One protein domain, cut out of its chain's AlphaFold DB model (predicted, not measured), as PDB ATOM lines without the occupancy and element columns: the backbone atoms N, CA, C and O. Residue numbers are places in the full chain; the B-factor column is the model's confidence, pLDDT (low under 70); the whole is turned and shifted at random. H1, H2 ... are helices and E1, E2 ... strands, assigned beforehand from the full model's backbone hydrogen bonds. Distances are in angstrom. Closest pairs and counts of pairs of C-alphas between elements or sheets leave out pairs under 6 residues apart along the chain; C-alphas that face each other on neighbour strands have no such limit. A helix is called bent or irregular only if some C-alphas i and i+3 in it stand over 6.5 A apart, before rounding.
ATOM      1  N   ALA A   2     233.170 205.568 209.278       46.78
ATOM      2  CA  ALA A   2     234.609 205.397 209.515       46.78
ATOM      3  C   ALA A   2     234.948 204.283 210.532       46.78
ATOM      4  O   ALA A   2     235.693 203.362 210.203       46.78
ATOM      5  N   ASP A   3     234.314 204.278 211.709       46.91
ATOM      6  CA  ASP A   3     234.571 203.255 212.742       46.91
ATOM      7  C   ASP A   3     234.089 201.854 212.339       46.91
ATOM      8  O   ASP A   3     234.754 200.851 212.587       46.91
ATOM      9  N   ALA A   4     232.946 201.779 211.649       52.78
ATOM     10  CA  ALA A   4     232.387 200.521 211.153       52.78
ATOM     11  C   ALA A   4     233.251 199.899 210.042       52.78
ATOM     12  O   ALA A   4     233.348 198.677 209.952       52.78
ATOM     13  N   VAL A   5     233.878 200.738 209.214       51.75
ATOM     14  CA  VAL A   5     234.832 200.325 208.178       51.75
ATOM     15  C   VAL A   5     236.146 199.877 208.813       51.75
ATOM     16  O   VAL A   5     236.653 198.824 208.443       51.75
ATOM     17  N   SER A   6     236.661 200.626 209.790       52.22
ATOM     18  CA  SER A   6     237.932 200.324 210.465       52.22
ATOM     19  C   SER A   6     237.861 199.017 211.261       52.22
ATOM     20  O   SER A   6     238.715 198.149 211.102       52.22
ATOM     21  N   GLY A   7     236.792 198.812 212.040       55.34
ATOM     22  CA  GLY A   7     236.575 197.556 212.765       55.34
ATOM     23  C   GLY A   7     236.356 196.348 211.844       55.34
ATOM     24  O   GLY A   7     236.764 195.236 212.169       55.34
ATOM     25  N   TRP A   8     235.752 196.552 210.669       58.06
ATOM     26  CA  TRP A   8     235.598 195.498 209.661       58.06
ATOM     27  C   TRP A   8     236.926 195.155 208.978       58.06
ATOM     28  O   TRP A   8     237.265 193.976 208.889       58.06
ATOM     29  N   ALA A   9     237.702 196.161 208.571       54.69
ATOM     30  CA  ALA A   9     238.978 196.005 207.875       54.69
ATOM     31  C   ALA A   9     240.037 195.254 208.700       54.69
ATOM     32  O   ALA A   9     240.775 194.440 208.153       54.69
ATOM     33  N   LEU A  10     240.078 195.470 210.019       56.03
ATOM     34  CA  LEU A  10     241.009 194.787 210.929       56.03
ATOM     35  C   LEU A  10     240.732 193.278 211.088       56.03
ATOM     36  O   LEU A  10     241.590 192.551 211.576       56.03
ATOM     37  N   SER A  11     239.549 192.798 210.688       52.97
ATOM     38  CA  SER A  11     239.104 191.411 210.911       52.97
ATOM     39  C   SER A  11     239.245 190.478 209.699       52.97
ATOM     40  O   SER A  11     238.861 189.313 209.796       52.97
ATOM     41  N   GLN A  12     239.726 190.972 208.551       57.03
ATOM     42  CA  GLN A  12     239.681 190.246 207.273       57.03
ATOM     43  C   GLN A  12     241.071 189.953 206.693       57.03
ATOM     44  O   GLN A  12     241.996 190.753 206.809       57.03
ATOM     45  N   ASN A  13     241.196 188.807 206.012       59.78
ATOM     46  CA  ASN A  13     242.384 188.454 205.234       59.78
ATOM     47  C   ASN A  13     242.441 189.282 203.941       59.78
ATOM     48  O   ASN A  13     241.463 189.363 203.200       59.78
ATOM     49  N   SER A  14     243.615 189.826 203.612       59.44
ATOM     50  CA  SER A  14     243.839 190.684 202.433       59.44
ATOM     51  C   SER A  14     243.469 190.030 201.093       59.44
ATOM     52  O   SER A  14     243.134 190.726 200.138       59.44
ATOM     53  N   PHE A  15     243.466 188.695 201.018       64.75
ATOM     54  CA  PHE A  15     243.162 187.945 199.797       64.75
ATOM     55  C   PHE A  15     241.698 188.023 199.343       64.75
ATOM     56  O   PHE A  15     241.442 187.874 198.147       64.75
ATOM     57  N   THR A  16     240.741 188.267 200.245       76.50
ATOM     58  CA  THR A  16     239.304 188.326 199.900       76.50
ATOM     59  C   THR A  16     238.827 189.739 199.590       76.50
ATOM     60  O   THR A  16     237.736 189.915 199.047       76.50
ATOM     61  N   LEU A  17     239.641 190.747 199.903       80.69
ATOM     62  CA  LEU A  17     239.302 192.146 199.704       80.69
ATOM     63  C   LEU A  17     239.648 192.599 198.282       80.69
ATOM     64  O   LEU A  17     240.724 192.310 197.753       80.69
ATOM     65  N   ARG A  18     238.744 193.356 197.664       83.31
ATOM     66  CA  ARG A  18     238.934 194.021 196.371       83.31
ATOM     67  C   ARG A  18     238.458 195.461 196.435       83.31
ATOM     68  O   ARG A  18     237.452 195.770 197.075       83.31
ATOM     69  N   LYS A  19     239.162 196.348 195.741       85.12
ATOM     70  CA  LYS A  19     238.596 197.647 195.380       85.12
ATOM     71  C   LYS A  19     237.557 197.386 194.304       85.12
ATOM     72  O   LYS A  19     237.830 196.670 193.346       85.12
ATOM     73  N   ILE A  20     236.373 197.945 194.472       86.94
ATOM     74  CA  ILE A  20     235.270 197.778 193.533       86.94
ATOM     75  C   ILE A  20     234.931 199.130 192.928       86.94
ATOM     76  O   ILE A  20     234.783 200.126 193.642       86.94
ATOM     77  N   LYS A  21     234.806 199.143 191.604       90.31
ATOM     78  CA  LYS A  21     234.349 200.285 190.826       90.31
ATOM     79  C   LYS A  21     233.136 199.865 190.003       90.31
ATOM     80  O   LYS A  21     233.216 198.863 189.301       90.31
ATOM     81  N   ILE A  22     232.031 200.600 190.081       91.44
ATOM     82  CA  ILE A  22     230.835 200.354 189.254       91.44
ATOM     83  C   ILE A  22     230.417 201.663 188.609       91.44
ATOM     84  O   ILE A  22     230.314 202.675 189.292       91.44
ATOM     85  N   GLU A  23     230.164 201.653 187.311       91.75
ATOM     86  CA  GLU A  23     229.765 202.849 186.574       91.75
ATOM     87  C   GLU A  23     228.279 202.775 186.224       91.75
ATOM     88  O   GLU A  23     227.793 201.749 185.740       91.75
ATOM     89  N   THR A  24     227.543 203.858 186.481       93.00
ATOM     90  CA  THR A  24     226.182 204.000 185.956       93.00
ATOM     91  C   THR A  24     226.226 204.310 184.465       93.00
ATOM     92  O   THR A  24     227.242 204.755 183.924       93.00
ATOM     93  N   GLN A  25     225.085 204.150 183.800       92.12
ATOM     94  CA  GLN A  25     224.887 204.749 182.485       92.12
ATOM     95  C   GLN A  25     225.038 206.279 182.541       92.12
ATOM     96  O   GLN A  25     224.947 206.891 183.612       92.12
ATOM     97  N   ARG A  26     225.274 206.878 181.372       93.00
ATOM     98  CA  ARG A  26     225.270 208.333 181.200       93.00
ATOM     99  C   ARG A  26     223.830 208.847 181.182       93.00
ATOM    100  O   ARG A  26     222.956 208.206 180.607       93.00
ATOM    101  N   CYS A  27     223.618 210.007 181.784       93.38
ATOM    102  CA  CYS A  27     222.319 210.611 182.057       93.38
ATOM    103  C   CYS A  27     222.305 212.076 181.603       93.38
ATOM    104  O   CYS A  27     223.328 212.756 181.687       93.38
ATOM    105  N   CYS A  28     221.152 212.569 181.154       90.31
ATOM    106  CA  CYS A  28     221.022 213.937 180.649       90.31
ATOM    107  C   CYS A  28     220.900 214.969 181.778       90.31
ATOM    108  O   CYS A  28     221.250 216.131 181.590       90.31
ATOM    109  N   GLY A  29     220.442 214.556 182.963       89.31
ATOM    110  CA  GLY A  29     220.281 215.462 184.094       89.31
ATOM    111  C   GLY A  29     220.458 214.817 185.471       89.31
ATOM    112  O   GLY A  29     220.604 213.597 185.591       89.31
ATOM    113  N   PRO A  30     220.432 215.643 186.533       87.69
ATOM    114  CA  PRO A  30     220.541 215.187 187.916       87.69
ATOM    115  C   PRO A  30     219.472 214.186 188.365       87.69
ATOM    116  O   PRO A  30     219.769 213.304 189.170       87.69
ATOM    117  N   ASP A  31     218.243 214.317 187.864       88.38
ATOM    118  CA  ASP A  31     217.127 213.430 188.218       88.38
ATOM    119  C   ASP A  31     217.372 212.023 187.661       88.38
ATOM    120  O   ASP A  31     217.472 211.062 188.429       88.38
ATOM    121  N   ASP A  32     217.628 211.933 186.353       91.44
ATOM    122  CA  ASP A  32     218.020 210.701 185.657       91.44
ATOM    123  C   ASP A  32     219.246 210.039 186.300       91.44
ATOM    124  O   ASP A  32     219.334 208.814 186.385       91.44
ATOM    125  N   LEU A  33     220.212 210.838 186.771       90.62
ATOM    126  CA  LEU A  33     221.396 210.336 187.462       90.62
ATOM    127  C   LEU A  33     221.031 209.622 188.768       90.62
ATOM    128  O   LEU A  33     221.581 208.562 189.070       90.62
ATOM    129  N   ILE A  34     220.123 210.189 189.564       88.19
ATOM    130  CA  ILE A  34     219.682 209.562 190.814       88.19
ATOM    131  C   ILE A  34     218.884 208.294 190.532       88.19
ATOM    132  O   ILE A  34     219.066 207.292 191.231       88.19
ATOM    133  N   GLU A  35     218.044 208.302 189.499       90.75
ATOM    134  CA  GLU A  35     217.343 207.103 189.048       90.75
ATOM    135  C   GLU A  35     218.321 206.015 188.602       90.75
ATOM    136  O   GLU A  35     218.209 204.876 189.056       90.75
ATOM    137  N   ALA A  36     219.338 206.367 187.811       91.31
ATOM    138  CA  ALA A  36     220.380 205.443 187.380       91.31
ATOM    139  C   ALA A  36     221.158 204.866 188.572       91.31
ATOM    140  O   ALA A  36     221.340 203.650 188.654       91.31
ATOM    141  N   ILE A  37     221.544 205.706 189.542       89.94
ATOM    142  CA  ILE A  37     222.170 205.254 190.792       89.94
ATOM    143  C   ILE A  37     221.260 204.239 191.488       89.94
ATOM    144  O   ILE A  37     221.719 203.142 191.813       89.94
ATOM    145  N   ASN A  38     219.987 204.579 191.712       88.50
ATOM    146  CA  ASN A  38     219.019 203.725 192.404       88.50
ATOM    147  C   ASN A  38     218.792 202.396 191.678       88.50
ATOM    148  O   ASN A  38     218.807 201.343 192.323       88.50
ATOM    149  N   ALA A  39     218.650 202.429 190.354       90.50
ATOM    150  CA  ALA A  39     218.523 201.245 189.516       90.50
ATOM    151  C   ALA A  39     219.736 200.324 189.686       90.50
ATOM    152  O   ALA A  39     219.566 199.145 189.999       90.50
ATOM    153  N   THR A  40     220.960 200.859 189.611       90.88
ATOM    154  CA  THR A  40     222.184 200.081 189.857       90.88
ATOM    155  C   THR A  40     222.191 199.468 191.262       90.88
ATOM    156  O   THR A  40     222.512 198.286 191.405       90.88
ATOM    157  N   ARG A  41     221.775 200.207 192.310       86.94
ATOM    158  CA  ARG A  41     221.694 199.647 193.680       86.94
ATOM    159  C   ARG A  41     220.744 198.463 193.753       86.94
ATOM    160  O   ARG A  41     221.079 197.443 194.353       86.94
ATOM    161  N   ILE A  42     219.547 198.618 193.191       87.69
ATOM    162  CA  ILE A  42     218.489 197.608 193.244       87.69
ATOM    163  C   ILE A  42     218.918 196.366 192.465       87.69
ATOM    164  O   ILE A  42     218.766 195.259 192.979       87.69
ATOM    165  N   THR A  43     219.492 196.540 191.274       89.88
ATOM    166  CA  THR A  43     220.009 195.445 190.446       89.88
ATOM    167  C   THR A  43     221.068 194.640 191.194       89.88
ATOM    168  O   THR A  43     220.925 193.424 191.337       89.88
ATOM    169  N   LEU A  44     222.073 195.311 191.765       87.56
ATOM    170  CA  LEU A  44     223.121 194.660 192.554       87.56
ATOM    171  C   LEU A  44     222.563 193.953 193.786       87.56
ATOM    172  O   LEU A  44     222.895 192.796 194.041       87.56
ATOM    173  N   ARG A  45     221.675 194.620 194.532       85.69
ATOM    174  CA  ARG A  45     221.033 194.031 195.710       85.69
ATOM    175  C   ARG A  45     220.287 192.755 195.349       85.69
ATOM    176  O   ARG A  45     220.476 191.738 196.003       85.69
ATOM    177  N   ARG A  46     219.459 192.797 194.303       87.62
ATOM    178  CA  ARG A  46     218.676 191.641 193.847       87.62
ATOM    179  C   ARG A  46     219.577 190.489 193.415       87.62
ATOM    180  O   ARG A  46     219.288 189.347 193.764       87.62
ATOM    181  N   ALA A  47     220.660 190.781 192.697       87.94
ATOM    182  CA  ALA A  47     221.628 189.775 192.276       87.94
ATOM    183  C   ALA A  47     222.295 189.095 193.481       87.94
ATOM    184  O   ALA A  47     222.292 187.869 193.579       87.94
ATOM    185  N   LEU A  48     222.786 189.882 194.441       87.56
ATOM    186  CA  LEU A  48     223.422 189.366 195.654       87.56
ATOM    187  C   LEU A  48     222.435 188.587 196.533       87.56
ATOM    188  O   LEU A  48     222.739 187.466 196.936       87.56
ATOM    189  N   ASP A  49     221.239 189.130 196.776       86.50
ATOM    190  CA  ASP A  49     220.193 188.475 197.571       86.50
ATOM    191  C   ASP A  49     219.793 187.127 196.950       86.50
ATOM    192  O   ASP A  49     219.600 186.143 197.667       86.50
ATOM    193  N   ARG A  50     219.697 187.056 195.614       89.25
ATOM    194  CA  ARG A  50     219.437 185.806 194.892       89.25
ATOM    195  C   ARG A  50     220.560 184.794 195.122       89.25
ATOM    196  O   ARG A  50     220.283 183.680 195.563       89.25
ATOM    197  N   ARG A  51     221.819 185.183 194.902       88.94
ATOM    198  CA  ARG A  51     222.973 184.288 195.092       88.94
ATOM    199  C   ARG A  51     223.115 183.799 196.532       88.94
ATOM    200  O   ARG A  51     223.457 182.642 196.749       88.94
ATOM    201  N   GLN A  52     222.792 184.638 197.514       87.12
ATOM    202  CA  GLN A  52     222.806 184.267 198.932       87.12
ATOM    203  C   GLN A  52     221.763 183.213 199.309       87.12
ATOM    204  O   GLN A  52     221.997 182.445 200.245       87.12
ATOM    205  N   ARG A  53     220.619 183.175 198.615       87.25
ATOM    206  CA  ARG A  53     219.606 182.124 198.798       87.25
ATOM    207  C   ARG A  53     220.031 180.814 198.141       87.25
ATOM    208  O   ARG A  53     219.764 179.758 198.695       87.25
ATOM    209  N   GLU A  54     220.697 180.901 196.992       89.38
ATOM    210  CA  GLU A  54     221.149 179.743 196.211       89.38
ATOM    211  C   GLU A  54     222.410 179.082 196.801       89.38
ATOM    212  O   GLU A  54     222.574 177.870 196.693       89.38
ATOM    213  N   ASN A  55     223.319 179.851 197.414       88.38
ATOM    214  CA  ASN A  55     224.614 179.346 197.875       88.38
ATOM    215  C   ASN A  55     225.124 180.087 199.124       88.38
ATOM    216  O   ASN A  55     225.410 181.287 199.099       88.38
ATOM    217  N   GLU A  56     225.335 179.346 200.216       87.06
ATOM    218  CA  GLU A  56     225.748 179.911 201.506       87.06
ATOM    219  C   GLU A  56     227.099 180.640 201.473       87.06
ATOM    220  O   GLU A  56     227.317 181.542 202.286       87.06
ATOM    221  N   ARG A  57     227.990 180.323 200.518       85.75
ATOM    222  CA  ARG A  57     229.285 181.013 200.360       85.75
ATOM    223  C   ARG A  57     229.117 182.519 200.148       85.75
ATOM    224  O   ARG A  57     229.965 183.292 200.588       85.75
ATOM    225  N   TRP A  58     228.000 182.939 199.552       87.62
ATOM    226  CA  TRP A  58     227.691 184.340 199.266       87.62
ATOM    227  C   TRP A  58     227.231 185.137 200.488       87.62
ATOM    228  O   TRP A  58     227.212 186.366 200.440       87.62
ATOM    229  N   ARG A  59     226.882 184.481 201.606       84.56
ATOM    230  CA  ARG A  59     226.472 185.175 202.843       84.56
ATOM    231  C   ARG A  59     227.593 186.030 203.439       84.56
ATOM    232  O   ARG A  59     227.314 186.964 204.187       84.56
ATOM    233  N   GLY A  60     228.846 185.697 203.123       80.19
ATOM    234  CA  GLY A  60     230.026 186.452 203.539       80.19
ATOM    235  C   GLY A  60     230.323 187.677 202.676       80.19
ATOM    236  O   GLY A  60     231.102 188.514 203.111       80.19
ATOM    237  N   VAL A  61     229.701 187.806 201.497       85.69
ATOM    238  CA  VAL A  61     229.979 188.917 200.581       85.69
ATOM    239  C   VAL A  61     229.453 190.220 201.169       85.69
ATOM    240  O   VAL A  61     228.268 190.331 201.499       85.69
ATOM    241  N   ARG A  62     230.329 191.215 201.293       81.69
ATOM    242  CA  ARG A  62     230.004 192.542 201.832       81.69
ATOM    243  C   ARG A  62     230.632 193.608 200.967       81.69
ATOM    244  O   ARG A  62     231.769 193.469 200.540       81.69
ATOM    245  N   CYS A  63     229.907 194.690 200.734       80.94
ATOM    246  CA  CYS A  63     230.427 195.809 199.967       80.94
ATOM    247  C   CYS A  63     230.025 197.127 200.624       80.94
ATOM    248  O   CYS A  63     228.878 197.306 201.054       80.94
ATOM    249  N   VAL A  64     231.007 198.019 200.735       76.44
ATOM    250  CA  VAL A  64     230.877 199.347 201.330       76.44
ATOM    251  C   VAL A  64     231.482 200.359 200.376       76.44
ATOM    252  O   VAL A  64     232.629 200.216 199.962       76.44
ATOM    253  N   GLY A  65     230.727 201.400 200.046       75.81
ATOM    254  CA  GLY A  65     231.213 202.488 199.208       75.81
ATOM    255  C   GLY A  65     230.146 203.539 198.950       75.81
ATOM    256  O   GLY A  65     229.067 203.531 199.558       75.81
ATOM    257  N   CYS A  66     230.428 204.435 198.013       77.88
ATOM    258  CA  CYS A  66     229.491 205.468 197.594       77.88
ATOM    259  C   CYS A  66     229.540 205.703 196.091       77.88
ATOM    260  O   CYS A  66     230.577 205.564 195.445       77.88
ATOM    261  N   PHE A  67     228.398 206.123 195.554       82.94
ATOM    262  CA  PHE A  67     228.334 206.700 194.224       82.94
ATOM    263  C   PHE A  67     228.832 208.136 194.273       82.94
ATOM    264  O   PHE A  67     228.303 208.953 195.023       82.94
ATOM    265  N   THR A  68     229.835 208.415 193.455       84.06
ATOM    266  CA  THR A  68     230.366 209.751 193.231       84.06
ATOM    267  C   THR A  68     229.838 210.250 191.890       84.06
ATOM    268  O   THR A  68     230.138 209.620 190.870       84.06
ATOM    269  N   PRO A  69     229.044 211.331 191.860       84.88
ATOM    270  CA  PRO A  69     228.600 211.938 190.615       84.88
ATOM    271  C   PRO A  69     229.771 212.615 189.889       84.88
ATOM    272  O   PRO A  69     230.729 213.092 190.501       84.88
ATOM    273  N   SER A  70     229.669 212.680 188.573       86.44
ATOM    274  CA  SER A  70     230.591 213.382 187.690       86.44
ATOM    275  C   SER A  70     229.829 213.945 186.497       86.44
ATOM    276  O   SER A  70     228.841 213.351 186.056       86.44
ATOM    277  N   PHE A  71     230.298 215.078 185.990       86.19
ATOM    278  CA  PHE A  71     229.756 215.730 184.806       86.19
ATOM    279  C   PHE A  71     230.912 216.053 183.867       86.19
ATOM    280  O   PHE A  71     231.913 216.627 184.296       86.19
ATOM    281  N   ASP A  72     230.793 215.663 182.602       86.19
ATOM    282  CA  ASP A  72     231.843 215.866 181.596       86.19
ATOM    283  C   ASP A  72     231.648 217.138 180.750       86.19
ATOM    284  O   ASP A  72     232.375 217.351 179.783       86.19
ATOM    285  N   GLY A  73     230.684 217.989 181.116       83.50
ATOM    286  CA  GLY A  73     230.281 219.167 180.344       83.50
ATOM    287  C   GLY A  73     229.041 218.937 179.479       83.50
ATOM    288  O   GLY A  73     228.440 219.906 179.027       83.50
ATOM    289  N   ASN A  74     228.631 217.681 179.279       88.31
ATOM    290  CA  ASN A  74     227.441 217.335 178.500       88.31
ATOM    291  C   ASN A  74     226.530 216.345 179.238       88.31
ATOM    292  O   ASN A  74     225.324 216.547 179.322       88.31
ATOM    293  N   MET A  75     227.101 215.282 179.802       92.38
ATOM    294  CA  MET A  75     226.357 214.194 180.428       92.38
ATOM    295  C   MET A  75     226.781 213.991 181.878       92.38
ATOM    296  O   MET A  75     227.951 214.089 182.253       92.38
ATOM    297  N   TRP A  76     225.801 213.627 182.695       91.50
ATOM    298  CA  TRP A  76     226.005 213.172 184.059       91.50
ATOM    299  C   TRP A  76     226.292 211.676 184.089       91.50
ATOM    300  O   TRP A  76     225.732 210.894 183.325       91.50
ATOM    301  N   SER A  77     227.145 211.242 185.004       91.00
ATOM    302  CA  SER A  77     227.322 209.827 185.327       91.00
ATOM    303  C   SER A  77     227.774 209.683 186.771       91.00
ATOM    304  O   SER A  77     228.242 210.645 187.382       91.00
ATOM    305  N   ALA A  78     227.631 208.495 187.347       89.69
ATOM    306  CA  ALA A  78     228.107 208.222 188.688       89.69
ATOM    307  C   ALA A  78     228.999 206.989 188.702       89.69
ATOM    308  O   ALA A  78     228.707 205.962 188.093       89.69
ATOM    309  N   THR A  79     230.085 207.089 189.458       89.50
ATOM    310  CA  THR A  79     230.971 205.963 189.727       89.50
ATOM    311  C   THR A  79     230.825 205.570 191.185       89.50
ATOM    312  O   THR A  79     231.132 206.352 192.085       89.50
ATOM    313  N   PHE A  80     230.361 204.355 191.436       86.81
ATOM    314  CA  PHE A  80     230.515 203.712 192.726       86.81
ATOM    315  C   PHE A  80     231.980 203.358 192.938       86.81
ATOM    316  O   PHE A  80     232.532 202.598 192.149       86.81
ATOM    317  N   ASN A  81     232.580 203.861 194.009       83.56
ATOM    318  CA  ASN A  81     233.887 203.417 194.478       83.56
ATOM    319  C   ASN A  81     233.731 202.855 195.887       83.56
ATOM    320  O   ASN A  81     233.064 203.453 196.737       83.56
ATOM    321  N   GLY A  82     234.341 201.703 196.139       78.62
ATOM    322  CA  GLY A  82     234.219 201.050 197.430       78.62
ATOM    323  C   GLY A  82     235.180 199.897 197.641       78.62
ATOM    324  O   GLY A  82     236.111 199.658 196.868       78.62
ATOM    325  N   VAL A  83     234.907 199.166 198.712       80.81
ATOM    326  CA  VAL A  83     235.619 197.963 199.122       80.81
ATOM    327  C   VAL A  83     234.636 196.811 199.159       80.81
ATOM    328  O   VAL A  83     233.573 196.902 199.775       80.81
ATOM    329  N   LEU A  84     235.012 195.735 198.487       84.38
ATOM    330  CA  LEU A  84     234.305 194.471 198.425       84.38
ATOM    331  C   LEU A  84     235.097 193.437 199.221       84.38
ATOM    332  O   LEU A  84     236.271 193.220 198.947       84.38
ATOM    333  N   ASP A  85     234.447 192.778 200.163       84.56
ATOM    334  CA  ASP A  85     234.904 191.525 200.751       84.56
ATOM    335  C   ASP A  85     234.141 190.392 200.084       84.56
ATOM    336  O   ASP A  85     232.912 190.316 200.166       84.56
ATOM    337  N   LEU A  86     234.875 189.530 199.389       84.69
ATOM    338  CA  LEU A  86     234.331 188.363 198.711       84.69
ATOM    339  C   LEU A  86     233.940 187.248 199.698       84.69
ATOM    340  O   LEU A  86     233.226 186.312 199.327       84.69
ATOM    341  N   GLY A  87     234.386 187.319 200.956       84.81
ATOM    342  CA  GLY A  87     234.187 186.272 201.947       84.81
ATOM    343  C   GLY A  87     234.739 184.931 201.455       84.81
ATOM    344  O   GLY A  87     235.945 184.743 201.342       84.81
ATOM    345  N   ARG A  88     233.849 183.976 201.159       85.88
ATOM    346  CA  ARG A  88     234.210 182.634 200.652       85.88
ATOM    347  C   ARG A  88     233.974 182.463 199.147       85.88
ATOM    348  O   ARG A  88     234.052 181.343 198.639       85.88
ATOM    349  N   VAL A  89     233.603 183.531 198.447       88.19
ATOM    350  CA  VAL A  89     233.346 183.508 197.004       88.19
ATOM    351  C   VAL A  89     234.656 183.759 196.263       88.19
ATOM    352  O   VAL A  89     235.432 184.632 196.632       88.19
ATOM    353  N   HIS A  90     234.916 182.976 195.220       88.88
ATOM    354  CA  HIS A  90     236.046 183.237 194.336       88.88
ATOM    355  C   HIS A  90     235.731 184.436 193.434       88.88
ATOM    356  O   HIS A  90     234.604 184.555 192.960       88.88
ATOM    357  N   GLU A  91     236.720 185.285 193.161       88.75
ATOM    358  CA  GLU A  91     236.548 186.523 192.387       88.75
ATOM    359  C   GLU A  91     235.867 186.294 191.031       88.75
ATOM    360  O   GLU A  91     234.888 186.964 190.723       88.75
ATOM    361  N   VAL A  92     236.310 185.281 190.281       90.00
ATOM    362  CA  VAL A  92     235.713 184.897 188.987       90.00
ATOM    363  C   VAL A  92     234.213 184.613 189.118       90.00
ATOM    364  O   VAL A  92     233.410 185.192 188.400       90.00
ATOM    365  N   ASN A  93     233.808 183.824 190.118       90.62
ATOM    366  CA  ASN A  93     232.393 183.507 190.345       90.62
ATOM    367  C   ASN A  93     231.572 184.743 190.738       90.62
ATOM    368  O   ASN A  93     230.358 184.777 190.525       90.62
ATOM    369  N   PHE A  94     232.208 185.726 191.382       91.38
ATOM    370  CA  PHE A  94     231.567 186.998 191.683       91.38
ATOM    371  C   PHE A  94     231.354 187.814 190.406       91.38
ATOM    372  O   PHE A  94     230.239 188.278 190.168       91.38
ATOM    373  N   LEU A  95     232.393 187.954 189.581       91.94
ATOM    374  CA  LEU A  95     232.342 188.692 188.320       91.94
ATOM    375  C   LEU A  95     231.322 188.087 187.352       91.94
ATOM    376  O   LEU A  95     230.422 188.805 186.926       91.94
ATOM    377  N   ASP A  96     231.341 186.769 187.142       92.00
ATOM    378  CA  ASP A  96     230.386 186.061 186.272       92.00
ATOM    379  C   ASP A  96     228.919 186.322 186.653       92.00
ATOM    380  O   ASP A  96     228.016 186.309 185.815       92.00
ATOM    381  N   ALA A  97     228.647 186.552 187.939       90.00
ATOM    382  CA  ALA A  97     227.298 186.820 188.419       90.00
ATOM    383  C   ALA A  97     226.868 188.288 188.289       90.00
ATOM    384  O   ALA A  97     225.665 188.552 188.332       90.00
ATOM    385  N   ILE A  98     227.813 189.230 188.213       91.38
ATOM    386  CA  ILE A  98     227.553 190.669 188.362       91.38
ATOM    387  C   ILE A  98     227.869 191.457 187.085       91.38
ATOM    388  O   ILE A  98     227.088 192.341 186.735       91.38
ATOM    389  N   GLU A  99     228.948 191.132 186.367       91.38
ATOM    390  CA  GLU A  99     229.343 191.784 185.107       91.38
ATOM    391  C   GLU A  99     228.236 191.822 184.042       91.38
ATOM    392  O   GLU A  99     228.088 192.863 183.399       91.38
ATOM    393  N   PRO A 100     227.382 190.788 183.878       92.31
ATOM    394  CA  PRO A 100     226.278 190.858 182.918       92.31
ATOM    395  C   PRO A 100     225.216 191.915 183.257       92.31
ATOM    396  O   PRO A 100     224.382 192.243 182.419       92.31
ATOM    397  N   LEU A 101     225.190 192.401 184.501       90.81
ATOM    398  CA  LEU A 101     224.141 193.280 185.018       90.81
ATOM    399  C   LEU A 101     224.586 194.736 185.114       90.81
ATOM    400  O   LEU A 101     223.750 195.639 185.059       90.81
ATOM    401  N   VAL A 102     225.880 194.968 185.337       90.88
ATOM    402  CA  VAL A 102     226.447 196.299 185.551       90.88
ATOM    403  C   VAL A 102     227.879 196.362 185.033       90.88
ATOM    404  O   VAL A 102     228.618 195.381 185.083       90.88
ATOM    405  N   ARG A 103     228.317 197.555 184.624       91.56
ATOM    406  CA  ARG A 103     229.728 197.799 184.327       91.56
ATOM    407  C   ARG A 103     230.521 197.849 185.631       91.56
ATOM    408  O   ARG A 103     230.462 198.848 186.346       91.56
ATOM    409  N   ILE A 104     231.238 196.774 185.940       92.56
ATOM    410  CA  ILE A 104     232.001 196.597 187.178       92.56
ATOM    411  C   ILE A 104     233.473 196.318 186.879       92.56
ATOM    412  O   ILE A 104     233.814 195.647 185.913       92.56
ATOM    413  N   HIS A 105     234.345 196.826 187.742       90.44
ATOM    414  CA  HIS A 105     235.759 196.499 187.766       90.44
ATOM    415  C   HIS A 105     236.172 196.164 189.195       90.44
ATOM    416  O   HIS A 105     235.889 196.924 190.129       90.44
ATOM    417  N   LEU A 106     236.864 195.040 189.355       88.06
ATOM    418  CA  LEU A 106     237.559 194.703 190.586       88.06
ATOM    419  C   LEU A 106     239.041 195.002 190.408       88.06
ATOM    420  O   LEU A 106     239.664 194.618 189.424       88.06
ATOM    421  N   LEU A 107     239.595 195.737 191.361       84.38
ATOM    422  CA  LEU A 107     241.006 196.071 191.403       84.38
ATOM    423  C   LEU A 107     241.609 195.424 192.644       84.38
ATOM    424  O   LEU A 107     241.022 195.436 193.734       84.38
ATOM    425  N   SER A 108     242.803 194.867 192.477       75.69
ATOM    426  CA  SER A 108     243.565 194.336 193.600       75.69
ATOM    427  C   SER A 108     243.909 195.460 194.572       75.69
ATOM    428  O   SER A 108     244.231 196.585 194.173       75.69
ATOM    429  N   PHE A 109     243.856 195.158 195.865       70.19
ATOM    430  CA  PHE A 109     244.539 196.003 196.829       70.19
ATOM    431  C   PHE A 109     246.051 195.816 196.668       70.19
ATOM    432  O   PHE A 109     246.489 194.687 196.434       70.19
ATOM    433  N   PRO A 110     246.856 196.888 196.786       61.09
ATOM    434  CA  PRO A 110     248.298 196.752 196.932       61.09
ATOM    435  C   PRO A 110     248.602 195.722 198.024       61.09
ATOM    436  O   PRO A 110     248.015 195.776 199.109       61.09
ATOM    437  N   ALA A 111     249.466 194.752 197.725       52.62
ATOM    438  CA  ALA A 111     249.896 193.770 198.708       52.62
ATOM    439  C   ALA A 111     250.542 194.518 199.889       52.62
ATOM    440  O   ALA A 111     251.439 195.324 199.667       52.62
ATOM    441  N   ALA A 112     250.068 194.245 201.110       50.22
ATOM    442  CA  ALA A 112     250.447 194.888 202.380       50.22
ATOM    443  C   ALA A 112     249.664 196.147 202.808       50.22
ATOM    444  O   ALA A 112     250.242 197.053 203.395       50.22
ATOM    445  N   LEU A 113     248.343 196.183 202.613       52.53
ATOM    446  CA  LEU A 113     247.507 197.102 203.393       52.53
ATOM    447  C   LEU A 113     247.074 196.432 204.699       52.53
ATOM    448  O   LEU A 113     246.344 195.438 204.697       52.53
ATOM    449  N   ILE A 114     247.548 196.990 205.811       52.91
ATOM    450  CA  ILE A 114     247.043 196.705 207.157       52.91
ATOM    451  C   ILE A 114     245.645 197.344 207.235       52.91
ATOM    452  O   ILE A 114     245.365 198.303 206.515       52.91
ATOM    453  N   GLY A 115     244.738 196.852 208.086       50.00
ATOM    454  CA  GLY A 115     243.359 197.371 208.196       50.00
ATOM    455  C   GLY A 115     243.230 198.907 208.300       50.00
ATOM    456  O   GLY A 115     242.204 199.460 207.906       50.00
ATOM    457  N   ASN A 116     244.289 199.601 208.734       52.81
ATOM    458  CA  ASN A 116     244.389 201.063 208.775       52.81
ATOM    459  C   ASN A 116     244.410 201.736 207.387       52.81
ATOM    460  O   ASN A 116     243.849 202.819 207.233       52.81
ATOM    461  N   ASP A 117     244.984 201.115 206.356       56.91
ATOM    462  CA  ASP A 117     245.090 201.745 205.032       56.91
ATOM    463  C   ASP A 117     243.804 201.606 204.203       56.91
ATOM    464  O   ASP A 117     243.518 202.403 203.300       56.91
ATOM    465  N   ILE A 118     242.971 200.618 204.546       59.94
ATOM    466  CA  ILE A 118     241.620 200.477 203.995       59.94
ATOM    467  C   ILE A 118     240.783 201.699 204.377       59.94
ATOM    468  O   ILE A 118     240.039 202.205 203.536       59.94
ATOM    469  N   HIS A 119     240.953 202.234 205.592       59.66
ATOM    470  CA  HIS A 119     240.280 203.462 206.010       59.66
ATOM    471  C   HIS A 119     240.660 204.651 205.119       59.66
ATOM    472  O   HIS A 119     239.776 205.374 204.672       59.66
ATOM    473  N   GLY A 120     241.946 204.820 204.788       58.69
ATOM    474  CA  GLY A 120     242.409 205.880 203.885       58.69
ATOM    475  C   GLY A 120     241.815 205.767 202.477       58.69
ATOM    476  O   GLY A 120     241.353 206.759 201.917       58.69
ATOM    477  N   HIS A 121     241.744 204.558 201.918       58.12
ATOM    478  CA  HIS A 121     241.131 204.332 200.604       58.12
ATOM    479  C   HIS A 121     239.613 204.492 200.599       58.12
ATOM    480  O   HIS A 121     239.058 205.015 199.636       58.12
ATOM    481  N   VAL A 122     238.947 204.064 201.667       61.28
ATOM    482  CA  VAL A 122     237.508 204.240 201.840       61.28
ATOM    483  C   VAL A 122     237.178 205.721 202.036       61.28
ATOM    484  O   VAL A 122     236.300 206.241 201.357       61.28
ATOM    485  N   HIS A 123     237.929 206.430 202.879       60.59
ATOM    486  CA  HIS A 123     237.813 207.875 203.053       60.59
ATOM    487  C   HIS A 123     238.085 208.626 201.747       60.59
ATOM    488  O   HIS A 123     237.325 209.518 201.400       60.59
ATOM    489  N   PHE A 124     239.114 208.249 200.983       59.34
ATOM    490  CA  PHE A 124     239.375 208.823 199.662       59.34
ATOM    491  C   PHE A 124     238.201 208.592 198.705       59.34
ATOM    492  O   PHE A 124     237.720 209.550 198.110       59.34
ATOM    493  N   ALA A 125     237.684 207.361 198.621       55.06
ATOM    494  CA  ALA A 125     236.505 207.045 197.816       55.06
ATOM    495  C   ALA A 125     235.277 207.884 198.217       55.06
ATOM    496  O   ALA A 125     234.495 208.247 197.344       55.06
ATOM    497  N   PHE A 126     235.138 208.226 199.504       59.09
ATOM    498  CA  PHE A 126     234.096 209.126 200.010       59.09
ATOM    499  C   PHE A 126     234.374 210.615 199.753       59.09
ATOM    500  O   PHE A 126     233.438 211.378 199.530       59.09
ATOM    501  N   ALA A 127     235.633 211.045 199.821       54.84
ATOM    502  CA  ALA A 127     236.016 212.454 199.825       54.84
ATOM    503  C   ALA A 127     236.231 213.031 198.420       54.84
ATOM    504  O   ALA A 127     236.127 214.244 198.229       54.84
ATOM    505  N   THR A 128     236.534 212.203 197.419       52.12
ATOM    506  CA  THR A 128     236.803 212.705 196.071       52.12
ATOM    507  C   THR A 128     235.531 212.867 195.253       52.12
ATOM    508  O   THR A 128     235.206 212.025 194.429       52.12
ATOM    509  N   THR A 129     234.869 214.016 195.383       58.78
ATOM    510  CA  THR A 129     233.910 214.548 194.394       58.78
ATOM    511  C   THR A 129     234.629 215.204 193.207       58.78
ATOM    512  O   THR A 129     234.196 216.217 192.661       58.78
ATOM    513  N   THR A 130     235.773 214.649 192.797       55.91
ATOM    514  CA  THR A 130     236.698 215.256 191.825       55.91
ATOM    515  C   THR A 130     236.054 215.556 190.469       55.91
ATOM    516  O   THR A 130     236.492 216.492 189.805       55.91
ATOM    517  N   GLY A 131     234.990 214.837 190.090       58.69
ATOM    518  CA  GLY A 131     234.231 215.052 188.853       58.69
ATOM    519  C   GLY A 131     233.243 216.227 188.859       58.69
ATOM    520  O   GLY A 131     232.716 216.553 187.804       58.69
ATOM    521  N   LEU A 132     232.987 216.874 190.003       67.19
ATOM    522  CA  LEU A 132     232.092 218.040 190.085       67.19
ATOM    523  C   LEU A 132     232.793 219.369 189.760       67.19
ATOM    524  O   LEU A 132     232.132 220.390 189.598       67.19
ATOM    525  N   LYS A 133     234.129 219.370 189.639       66.44
ATOM    526  CA  LYS A 133     234.926 220.579 189.359       66.44
ATOM    527  C   LYS A 133     234.626 221.217 187.997       66.44
ATOM    528  O   LYS A 133     234.917 222.393 187.822       66.44
ATOM    529  N   ALA A 134     234.096 220.444 187.048       68.62
ATOM    530  CA  ALA A 134     233.748 220.913 185.708       68.62
ATOM    531  C   ALA A 134     232.322 221.487 185.611       68.62
ATOM    532  O   ALA A 134     231.961 222.040 184.576       68.62
ATOM    533  N   CYS A 135     231.499 221.354 186.657       78.69
ATOM    534  CA  CYS A 135     230.138 221.879 186.662       78.69
ATOM    535  C   CYS A 135     230.133 223.392 186.891       78.69
ATOM    536  O   CYS A 135     230.800 223.889 187.801       78.69
ATOM    537  N   ASP A 136     229.296 224.112 186.146       84.50
ATOM    538  CA  ASP A 136     228.943 225.478 186.525       84.50
ATOM    539  C   ASP A 136     228.034 225.497 187.782       84.50
ATOM    540  O   ASP A 136     227.473 224.465 188.187       84.50
ATOM    541  N   PRO A 137     227.860 226.667 188.428       84.69
ATOM    542  CA  PRO A 137     227.033 226.787 189.627       84.69
ATOM    543  C   PRO A 137     225.565 226.374 189.440       84.69
ATOM    544  O   PRO A 137     224.939 225.935 190.405       84.69
ATOM    545  N   HIS A 138     225.007 226.491 188.232       84.81
ATOM    546  CA  HIS A 138     223.613 226.138 187.958       84.81
ATOM    547  C   HIS A 138     223.412 224.620 188.003       84.81
ATOM    548  O   HIS A 138     222.507 224.128 188.680       84.81
ATOM    549  N   HIS A 139     224.310 223.872 187.367       82.75
ATOM    550  CA  HIS A 139     224.309 222.412 187.368       82.75
ATOM    551  C   HIS A 139     224.521 221.830 188.773       82.75
ATOM    552  O   HIS A 139     223.842 220.875 189.161       82.75
ATOM    553  N   LEU A 140     225.412 222.433 189.570       83.62
ATOM    554  CA  LEU A 140     225.603 222.051 190.973       83.62
ATOM    555  C   LEU A 140     224.348 222.321 191.808       83.62
ATOM    556  O   LEU A 140     223.916 221.446 192.560       83.62
ATOM    557  N   ALA A 141     223.741 223.501 191.660       83.69
ATOM    558  CA  ALA A 141     222.517 223.852 192.371       83.69
ATOM    559  C   ALA A 141     221.368 222.895 192.022       83.69
ATOM    560  O   ALA A 141     220.696 222.398 192.926       83.69
ATOM    561  N   ALA A 142     221.183 222.574 190.738       82.69
ATOM    562  CA  ALA A 142     220.196 221.597 190.286       82.69
ATOM    563  C   ALA A 142     220.423 220.227 190.944       82.69
ATOM    564  O   ALA A 142     219.495 219.658 191.517       82.69
ATOM    565  N   TYR A 143     221.668 219.741 190.956       83.06
ATOM    566  CA  TYR A 143     222.009 218.472 191.592       83.06
ATOM    567  C   TYR A 143     221.699 218.447 193.092       83.06
ATOM    568  O   TYR A 143     220.996 217.550 193.561       83.06
ATOM    569  N   PHE A 144     222.170 219.435 193.859       83.19
ATOM    570  CA  PHE A 144     221.930 219.465 195.305       83.19
ATOM    571  C   PHE A 144     220.452 219.673 195.656       83.19
ATOM    572  O   PHE A 144     219.966 219.055 196.605       83.19
ATOM    573  N   ASN A 145     219.709 220.457 194.870       83.56
ATOM    574  CA  ASN A 145     218.259 220.595 195.027       83.56
ATOM    575  C   ASN A 145     217.546 219.257 194.816       83.56
ATOM    576  O   ASN A 145     216.705 218.866 195.632       83.56
ATOM    577  N   THR A 146     217.922 218.515 193.774       81.12
ATOM    578  CA  THR A 146     217.392 217.175 193.530       81.12
ATOM    579  C   THR A 146     217.736 216.218 194.677       81.12
ATOM    580  O   THR A 146     216.877 215.453 195.120       81.12
ATOM    581  N   VAL A 147     218.972 216.240 195.182       79.56
ATOM    582  CA  VAL A 147     219.382 215.395 196.315       79.56
ATOM    583  C   VAL A 147     218.560 215.716 197.565       79.56
ATOM    584  O   VAL A 147     218.052 214.798 198.209       79.56
ATOM    585  N   ASN A 148     218.373 216.999 197.883       78.06
ATOM    586  CA  ASN A 148     217.560 217.438 199.018       78.06
ATOM    587  C   ASN A 148     216.106 216.971 198.881       78.06
ATOM    588  O   ASN A 148     215.551 216.402 199.821       78.06
ATOM    589  N   ARG A 149     215.521 217.112 197.686       79.38
ATOM    590  CA  ARG A 149     214.178 216.607 197.369       79.38
ATOM    591  C   ARG A 149     214.058 215.087 197.559       79.38
ATOM    592  O   ARG A 149     213.006 214.611 197.966       79.38
ATOM    593  N   ASN A 150     215.131 214.333 197.316       74.88
ATOM    594  CA  ASN A 150     215.170 212.869 197.421       74.88
ATOM    595  C   ASN A 150     215.623 212.333 198.797       74.88
ATOM    596  O   ASN A 150     215.874 211.131 198.952       74.88
ATOM    597  N   GLY A 151     215.711 213.196 199.815       69.12
ATOM    598  CA  GLY A 151     216.064 212.793 201.180       69.12
ATOM    599  C   GLY A 151     217.562 212.568 201.404       69.12
ATOM    600  O   GLY A 151     217.937 211.771 202.266       69.12
ATOM    601  N   GLY A 152     218.416 213.252 200.638       65.81
ATOM    602  CA  GLY A 152     219.857 213.321 200.873       65.81
ATOM    603  C   GLY A 152     220.686 212.181 200.266       65.81
ATOM    604  O   GLY A 152     220.183 211.250 199.632       65.81
ATOM    605  N   PHE A 153     222.005 212.259 200.466       59.94
ATOM    606  CA  PHE A 153     222.949 211.234 200.019       59.94
ATOM    607  C   PHE A 153     222.809 209.969 200.863       59.94
ATOM    608  O   PHE A 153     223.193 209.932 202.031       59.94
ATOM    609  N   LYS A 154     222.306 208.892 200.258       57.31
ATOM    610  CA  LYS A 154     222.235 207.593 200.930       57.31
ATOM    611  C   LYS A 154     223.525 206.820 200.659       57.31
ATOM    612  O   LYS A 154     223.782 206.523 199.490       57.31
ATOM    613  N   PRO A 155     224.331 206.446 201.662       52.62
ATOM    614  CA  PRO A 155     225.450 205.535 201.452       52.62
ATOM    615  C   PRO A 155     224.935 204.173 200.985       52.62
ATOM    616  O   PRO A 155     223.770 203.822 201.191       52.62
ATOM    617  N   LEU A 156     225.799 203.403 200.337       51.50
ATOM    618  CA  LEU A 156     225.443 202.074 199.877       51.50
ATOM    619  C   LEU A 156     226.111 201.061 200.802       51.50
ATOM    620  O   LEU A 156     227.312 200.811 200.731       51.50
ATOM    621  N   LEU A 157     225.314 200.547 201.736       51.09
ATOM    622  CA  LEU A 157     225.729 199.553 202.714       51.09
ATOM    623  C   LEU A 157     225.014 198.240 202.402       51.09
ATOM    624  O   LEU A 157     223.814 198.106 202.635       51.09
ATOM    625  N   PHE A 158     225.750 197.255 201.893       50.69
ATOM    626  CA  PHE A 158     225.252 195.886 201.801       50.69
ATOM    627  C   PHE A 158     225.657 195.129 203.064       50.69
ATOM    628  O   PHE A 158     226.729 194.529 203.134       50.69
ATOM    629  N   ARG A 159     224.812 195.174 204.097       40.72
ATOM    630  CA  ARG A 159     225.020 194.394 205.320       40.72
ATOM    631  C   ARG A 159     223.724 193.701 205.707       40.72
ATOM    632  O   ARG A 159     222.725 194.360 205.977       40.72
TER     633      ARG A 159
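AT A GLANCE: This is residues 2 to 159 of the 164 residues of an uncharacterized protein of Methylorubrum extorquens (UniProt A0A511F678). One twisted sheet of five strands is covered on both faces: the long helix H2 runs along one face and the shorter H5 along the other, both over the strands E3 and E2. H4 is on the same face as H2, near the edge strand E4; H1 packs on H5 and only grazes the sheet; H6 stands beside the strands, and H7 packs on residues 30 and 31 of H2. The printed part has 158 residues with seven named helices and five named strands, in the order H1 E1 H2 H3 E2 E3 H4 E4 H5 H6 H7 E5; the sheet's order is E4 E1 E3 E2 E5, all antiparallel, and the class is mixed, helices and strands. The whole is compact, with a radius of gyration of the C-alphas of 16.2 A and spans of 46 by 33 by 25 A.

HOW THE PARTS SIT: Begin at H1, residues 2 to 9, which only grazes the sheet with residues 5 to 9. Next comes E1, residues 17 to 23, an inner strand, and then H2, residues 30 to 54, the hub among the helices, with a height over the sheet of 8.7 A. H3, residues 56 to 60, touches H2 only at the corner, with C-alphas 52 and 58 closest at 4.9 A. E2, residues 62 to 71, and E3, residues 76 to 85, form a hairpin: look for N 68 and O 79 at 2.8 A. E1 and E3 are antiparallel neighbours, with N 20 and O 82 at 3.0 A. On the local plane H2 stands at 19 degrees to E2, along the strands. H4, residues 91 to 98, only just touches H2, with 3 pairs of C-alphas within 8 A, the closest those of Ala 47 and Ile 98 at 7.2 A. E4, residues 103 to 108, is the antiparallel neighbour of E1, with N 105 and O 21 at 2.8 A. E1, H2 H3, E2 and E3, H4, E4 are split strand-helix-strand units, two strands running the same way with another between them, each with a right-handed crossover. H5, residues 115 to 127, is on the opposite face from H2 and H4, which gives three layers, helices on both faces of a sheet; its height over the sheet is 9.1 A. H5 touches H1 at a steep tilt of 44 degrees, opposite ways, with C-alphas 9 and 115 closest at 4.6 A. H6, residues 130 to 134, stands at the sheet's level, and its Gly 131 comes closest to Ser 70 of E2, C-alphas 4.2 A apart. H7, residues 137 to 149, touches H2 at a steep tilt of 47 degrees, the same way, with C-alphas 30 and 143 closest at 5.1 A. E5, residues 156 to 158, is the other edge strand, antiparallel to E2, with N 158 and O 63 at 3.2 A. Every O i to N i+4 pair is within hydrogen-bond range in H1, H2 and H7, against 3 of 4 in H4, 7 of 9 in H5, and 0 of 1 in H3 and H6, where O i to N i+3 gives 1 of 2 and 0 of 2.

IN THESE COORDINATES: Find C-alpha 2 at (234.609, 205.397, 209.515), where H1 begins. E1 is 19.4 A long. H2 runs 36.4 A from C-alpha 30 at (220.541, 215.187, 187.916) to C-alpha 54 at (221.149, 179.743, 196.211). E2 is 28.8 A long, E3 28.7 A, E4 17.0 A, H5 18.7 A and H7 18.1 A. H6 is only just irregular, with C-alphas 131 and 134 at 6.7 A. E5 ends at C-alpha 158, (225.252, 195.886, 201.801).

THE WHOLE: The two C-alphas farthest apart, those of Glu 56 and Pro 137, are 48.4 A from each other. The printed part has no cut, and no link is long. The mean pLDDT of the printed part is 77.3; look for values under 70 at residues 2 to 15, 110 to 134 and 151 to 159.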